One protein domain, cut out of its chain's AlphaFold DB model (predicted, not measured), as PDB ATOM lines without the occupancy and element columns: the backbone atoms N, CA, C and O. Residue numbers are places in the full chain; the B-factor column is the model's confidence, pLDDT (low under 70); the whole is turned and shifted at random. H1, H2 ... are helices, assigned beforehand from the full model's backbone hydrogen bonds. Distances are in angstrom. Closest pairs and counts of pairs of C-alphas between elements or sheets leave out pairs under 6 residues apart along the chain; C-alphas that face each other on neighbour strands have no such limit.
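Overview. This is residues 3 to 17 and 29 to 60 of the 60 residues of an uncharacterized protein of Halothiobacillaceae bacterium (UniProt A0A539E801). One long helix, H3, runs through most of the length of an open, elongated model, with the short helix H1 meeting it at residues 49 to 53 and the single turn H2 beyond its first end. Residues 29 to 47, which include H2 and the first part of H3, stick out free, and residues 11 to 17 fold back past H1. The 47 printed residues hold three named helices in the order H1, H2, H3 and no named strand, an all helix class. The whole is extended, with a radius of gyration of the C-alphas of 15.4 A and spans of 46 by 25 by 16 A.

Along the chain. H1 covers residues 3 to 10 and begins at C-alpha 3, at (129.388, 145.409, 137.156); it is 10.7 A long from first to last C-alpha. H2 is residues 29 to 32, 5.0 A long. H3 runs from C-alpha 37 at (115.504, 143.312, 117.270) to C-alpha 59 at (139.823, 153.728, 137.199), residues 37 to 59, over 33.1 A.

Arrangement. H1 and H3 touch, H3 with residues 49 to 53 alone; their closest C-alphas, those of Arg 3 and Ile 53, are 5.5 A apart. They run the same way at a shallow tilt of 32 degrees, only just short of steep. H2 is apart from H1 and from H3. In H1 and H3 each O i to N i+4 pair is within hydrogen-bond range; H2 is too short for such a pair, and its one O i to N i+3 pair is within range.

Size, cuts and confidence. The C-alphas of Gly 12 and Trp 30, the two farthest apart, are 46.7 A apart. Residues 18 to 28 are not printed, and C-alphas 17 and 29 stand 31.2 A apart across this cut, which lies in the link from H1 to H2. The link from H2 to H3 is tight. The mean pLDDT of the printed part is 91.5, and no printed residue is under 70.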
ATOM      1  N   ARG A   3     128.665 144.248 136.638       92.50
ATOM      2  CA  ARG A   3     129.388 145.409 137.156       92.50
ATOM      3  C   ARG A   3     128.837 145.870 138.503       92.50
ATOM      4  O   ARG A   3     129.610 146.187 139.399       92.50
ATOM      5  N   ALA A   4     127.512 145.937 138.631       91.56
ATOM      6  CA  ALA A   4     126.857 146.415 139.846       91.56
ATOM      7  C   ALA A   4     127.191 145.526 141.051       91.56
ATOM      8  O   ALA A   4     127.613 146.047 142.079       91.56
ATOM      9  N   THR A   5     127.092 144.203 140.888       92.19
ATOM     10  CA  THR A   5     127.472 143.227 141.917       92.19
ATOM     11  C   THR A   5     128.904 143.452 142.388       92.19
ATOM     12  O   THR A   5     129.120 143.682 143.573       92.19
ATOM     13  N   ALA A   6     129.859 143.529 141.455       91.00
ATOM     14  CA  ALA A   6     131.265 143.737 141.791       91.00
ATOM     15  C   ALA A   6     131.527 145.057 142.546       91.00
ATOM     16  O   ALA A   6     132.356 145.103 143.453       91.00
ATOM     17  N   ILE A   7     130.834 146.144 142.184       93.06
ATOM     18  CA  ILE A   7     130.988 147.448 142.851       93.06
ATOM     19  C   ILE A   7     130.413 147.408 144.268       93.06
ATOM     20  O   ILE A   7     131.038 147.914 145.199       93.06
ATOM     21  N   PHE A   8     129.230 146.822 144.437       94.19
ATOM     22  CA  PHE A   8     128.561 146.747 145.733       94.19
ATOM     23  C   PHE A   8     129.304 145.832 146.711       94.19
ATOM     24  O   PHE A   8     129.494 146.204 147.869       94.19
ATOM     25  N   GLU A   9     129.826 144.704 146.237       94.44
ATOM     26  CA  GLU A   9     130.691 143.834 147.040       94.44
ATOM     27  C   GLU A   9     131.975 144.554 147.473       94.44
ATOM     28  O   GLU A   9     132.371 144.468 148.635       94.44
ATOM     29  N   ARG A  10     132.597 145.347 146.585       92.06
ATOM     30  CA  ARG A  10     133.797 146.131 146.930       92.06
ATOM     31  C   ARG A  10     133.570 147.166 148.032       92.06
ATOM     32  O   ARG A  10     134.525 147.506 148.723       92.06
ATOM     33  N   VAL A  11     132.350 147.668 148.203       94.75
ATOM     34  CA  VAL A  11     132.013 148.604 149.294       94.75
ATOM     35  C   VAL A  11     131.503 147.890 150.554       94.75
ATOM     36  O   VAL A  11     131.046 148.546 151.485       94.75
ATOM     37  N   GLY A  12     131.608 146.558 150.606       96.25
ATOM     38  CA  GLY A  12     131.287 145.742 151.779       96.25
ATOM     39  C   GLY A  12     129.830 145.284 151.869       96.25
ATOM     40  O   GLY A  12     129.411 144.811 152.925       96.25
ATOM     41  N   LEU A  13     129.045 145.413 150.795       97.12
ATOM     42  CA  LEU A  13     127.678 144.891 150.754       97.12
ATOM     43  C   LEU A  13     127.683 143.400 150.402       97.12
ATOM     44  O   LEU A  13     128.404 142.964 149.508       97.12
ATOM     45  N   ASN A  14     126.818 142.627 151.058       96.44
ATOM     46  CA  ASN A  14     126.524 141.257 150.645       96.44
ATOM     47  C   ASN A  14     125.460 141.277 149.536       96.44
ATOM     48  O   ASN A  14     124.297 141.586 149.804       96.44
ATOM     49  N   VAL A  15     125.854 140.985 148.296       94.94
ATOM     50  CA  VAL A  15     124.971 141.089 147.127       94.94
ATOM     51  C   VAL A  15     124.404 139.724 146.759       94.94
ATOM     52  O   VAL A  15     125.143 138.772 146.537       94.94
ATOM     53  N   ILE A  16     123.081 139.642 146.621       94.88
ATOM     54  CA  ILE A  16     122.392 138.452 146.109       94.88
ATOM     55  C   ILE A  16     121.845 138.797 144.717       94.88
ATOM     56  O   ILE A  16     120.878 139.558 144.625       94.88
ATOM     57  N   PRO A  17     122.451 138.302 143.621       90.62
ATOM     58  CA  PRO A  17     121.963 138.599 142.282       90.62
ATOM     59  C   PRO A  17     120.618 137.908 142.028       90.62
ATOM     60  O   PRO A  17     120.465 136.712 142.267       90.62
ATOM     61  N   TYR A  29     119.755 126.826 113.635       85.06
ATOM     62  CA  TYR A  29     120.863 127.626 113.124       85.06
ATOM     63  C   TYR A  29     120.463 128.557 111.968       85.06
ATOM     64  O   TYR A  29     120.980 129.669 111.871       85.06
ATOM     65  N   TRP A  30     119.551 128.127 111.094       90.88
ATOM     66  CA  TRP A  30     119.150 128.919 109.932       90.88
ATOM     67  C   TRP A  30     118.261 130.093 110.324       90.88
ATOM     68  O   TRP A  30     118.405 131.181 109.769       90.88
ATOM     69  N   LEU A  31     117.389 129.893 111.313       88.25
ATOM     70  CA  LEU A  31     116.561 130.963 111.866       88.25
ATOM     71  C   LEU A  31     117.400 131.951 112.686       88.25
ATOM     72  O   LEU A  31     117.159 133.152 112.611       88.25
ATOM     73  N   ALA A  32     118.438 131.475 113.381       86.25
ATOM     74  CA  ALA A  32     119.355 132.319 114.151       86.25
ATOM     75  C   ALA A  32     120.170 133.315 113.297       86.25
ATOM     76  O   ALA A  32     120.716 134.280 113.829       86.25
ATOM     77  N   LEU A  33     120.277 133.090 111.982       86.50
ATOM     78  CA  LEU A  33     120.944 134.007 111.049       86.50
ATOM     79  C   LEU A  33     120.055 135.186 110.631       86.50
ATOM     80  O   LEU A  33     120.559 136.156 110.056       86.50
ATOM     81  N   LEU A  34     118.745 135.111 110.879       90.69
ATOM     82  CA  LEU A  34     117.830 136.187 110.530       90.69
ATOM     83  C   LEU A  34     117.991 137.373 111.495       90.69
ATOM     84  O   LEU A  34     118.208 137.179 112.692       90.69
ATOM     85  N   PRO A  35     117.856 138.620 111.007       85.62
ATOM     86  CA  PRO A  35     117.912 139.790 111.871       85.62
ATOM     87  C   PRO A  35     116.789 139.766 112.909       85.62
ATOM     88  O   PRO A  35     115.617 139.620 112.559       85.62
ATOM     89  N   ALA A  36     117.141 139.999 114.170       85.12
ATOM     90  CA  ALA A  36     116.182 140.112 115.256       85.12
ATOM     91  C   ALA A  36     116.454 141.357 116.108       85.12
ATOM     92  O   ALA A  36     117.596 141.652 116.465       85.12
ATOM     93  N   SER A  37     115.397 142.096 116.452       85.25
ATOM     94  CA  SER A  37     115.504 143.312 117.270       85.25
ATOM     95  C   SER A  37     116.015 143.019 118.683       85.25
ATOM     96  O   SER A  37     116.828 143.782 119.202       85.25
ATOM     97  N   HIS A  38     115.610 141.889 119.269       86.50
ATOM     98  CA  HIS A  38     116.064 141.468 120.597       86.50
ATOM     99  C   HIS A  38     117.578 141.196 120.628       86.50
ATOM    100  O   HIS A  38     118.238 141.540 121.600       86.50
ATOM    101  N   ALA A  39     118.163 140.674 119.544       87.25
ATOM    102  CA  ALA A  39     119.600 140.403 119.476       87.25
ATOM    103  C   ALA A  39     120.441 141.693 119.538       87.25
ATOM    104  O   ALA A  39     121.527 141.715 120.128       87.25
ATOM    105  N   LEU A  40     119.935 142.795 118.967       89.19
ATOM    106  CA  LEU A  40     120.568 144.112 119.085       89.19
ATOM    107  C   LEU A  40     120.480 144.658 120.513       89.19
ATOM    108  O   LEU A  40     121.461 145.212 121.013       89.19
ATOM    109  N   GLU A  41     119.336 144.495 121.176       90.56
ATOM    110  CA  GLU A  41     119.141 144.906 122.571       90.56
ATOM    111  C   GLU A  41     120.056 144.124 123.526       90.56
ATOM    112  O   GLU A  41     120.737 144.724 124.365       90.56
ATOM    113  N   GLU A  42     120.142 142.802 123.355       89.31
ATOM    114  CA  GLU A  42     121.032 141.931 124.129       89.31
ATOM    115  C   GLU A  42     122.498 142.317 123.930       89.31
ATOM    116  O   GLU A  42     123.232 142.506 124.902       89.31
ATOM    117  N   THR A  43     122.914 142.515 122.676       91.31
ATOM    118  CA  THR A  43     124.283 142.937 122.350       91.31
ATOM    119  C   THR A  43     124.598 144.298 122.965       91.31
ATOM    120  O   THR A  43     125.655 144.480 123.567       91.31
ATOM    121  N   THR A  44     123.668 145.250 122.872       93.75
ATOM    122  CA  THR A  44     123.826 146.587 123.462       93.75
ATOM    123  C   THR A  44     123.982 146.506 124.980       93.75
ATOM    124  O   THR A  44     124.888 147.124 125.543       93.75
ATOM    125  N   SER A  45     123.152 145.698 125.644       91.81
ATOM    126  CA  SER A  45     123.207 145.485 127.095       91.81
ATOM    127  C   SER A  45     124.509 144.805 127.530       91.81
ATOM    128  O   SER A  45     125.147 145.236 128.495       91.81
ATOM    129  N   ALA A  46     124.951 143.780 126.796       91.94
ATOM    130  CA  ALA A  46     126.207 143.081 127.057       91.94
ATOM    131  C   ALA A  46     127.418 144.013 126.905       91.94
ATOM    132  O   ALA A  46     128.285 144.054 127.782       91.94
ATOM    133  N   LEU A  47     127.462 144.809 125.830       95.50
ATOM    134  CA  LEU A  47     128.521 145.793 125.607       95.50
ATOM    135  C   LEU A  47     128.539 146.863 126.699       95.50
ATOM    136  O   LEU A  47     129.614 147.206 127.189       95.50
ATOM    137  N   HIS A  48     127.372 147.358 127.121       94.12
ATOM    138  CA  HIS A  48     127.274 148.343 128.198       94.12
ATOM    139  C   HIS A  48     127.901 147.831 129.504       94.12
ATOM    140  O   HIS A  48     128.698 148.527 130.140       94.12
ATOM    141  N   GLU A  49     127.594 146.589 129.886       93.88
ATOM    142  CA  GLU A  49     128.172 145.958 131.073       93.88
ATOM    143  C   GLU A  49     129.681 145.723 130.920       93.88
ATOM    144  O   GLU A  49     130.443 146.081 131.819       93.88
ATOM    145  N   LEU A  50     130.131 145.185 129.780       94.31
ATOM    146  CA  LEU A  50     131.550 144.918 129.516       94.31
ATOM    147  C   LEU A  50     132.395 146.192 129.555       94.31
ATOM    148  O   LEU A  50     133.413 146.236 130.249       94.31
ATOM    149  N   ILE A  51     131.960 147.244 128.857       95.88
ATOM    150  CA  ILE A  51     132.640 148.544 128.858       95.88
ATOM    151  C   ILE A  51     132.688 149.101 130.277       95.88
ATOM    152  O   ILE A  51     133.736 149.565 130.725       95.88
ATOM    153  N   GLY A  52     131.584 149.008 131.016       93.81
ATOM    154  CA  GLY A  52     131.536 149.459 132.398       93.81
ATOM    155  C   GLY A  52     132.503 148.697 133.316       93.81
ATOM    156  O   GLY A  52     133.127 149.317 134.175       93.81
ATOM    157  N   ILE A  53     132.665 147.380 133.139       93.44
ATOM    158  CA  ILE A  53     133.652 146.578 133.883       93.44
ATOM    159  C   ILE A  53     135.072 147.025 133.532       93.44
ATOM    160  O   ILE A  53     135.883 147.246 134.432       93.44
ATOM    161  N   VAL A  54     135.383 147.170 132.240       94.81
ATOM    162  CA  VAL A  54     136.707 147.613 131.773       94.81
ATOM    163  C   VAL A  54     137.043 148.988 132.343       94.81
ATOM    164  O   VAL A  54     138.111 149.162 132.925       94.81
ATOM    165  N   TRP A  55     136.115 149.940 132.249       94.31
ATOM    166  CA  TRP A  55     136.279 151.276 132.814       94.31
ATOM    167  C   TRP A  55     136.550 151.231 134.316       94.31
ATOM    168  O   TRP A  55     137.480 151.875 134.803       94.31
ATOM    169  N   TYR A  56     135.765 150.437 135.046       91.00
ATOM    170  CA  TYR A  56     135.928 150.309 136.483       91.00
ATOM    171  C   TYR A  56     137.310 149.753 136.841       91.00
ATOM    172  O   TYR A  56     137.969 150.327 137.693       91.00
ATOM    173  N   ARG A  57     137.804 148.736 136.119       89.75
ATOM    174  CA  ARG A  57     139.157 148.181 136.317       89.75
ATOM    175  C   ARG A  57     140.287 149.164 136.014       89.75
ATOM    176  O   ARG A  57     141.356 149.040 136.597       89.75
ATOM    177  N   ILE A  58     140.090 150.081 135.068       94.50
ATOM    178  CA  ILE A  58     141.102 151.088 134.717       94.50
ATOM    179  C   ILE A  58     141.126 152.210 135.759       94.50
ATOM    180  O   ILE A  58     142.184 152.766 136.046       94.50
ATOM    181  N   ARG A  59     139.962 152.570 136.311       91.38
ATOM    182  CA  ARG A  59     139.823 153.728 137.199       91.38
ATOM    183  C   ARG A  59     139.936 153.394 138.694       91.38
ATOM    184  O   ARG A  59     140.317 154.299 139.439       91.38
ATOM    185  N   TYR A  60     139.603 152.165 139.108       84.69
ATOM    186  CA  TYR A  60     139.461 151.724 140.507       84.69
ATOM    187  C   TYR A  60     140.009 150.312 140.769       84.69
ATOM    188  O   TYR A  60     140.735 150.166 141.768       84.69
TER     189      TYR A  60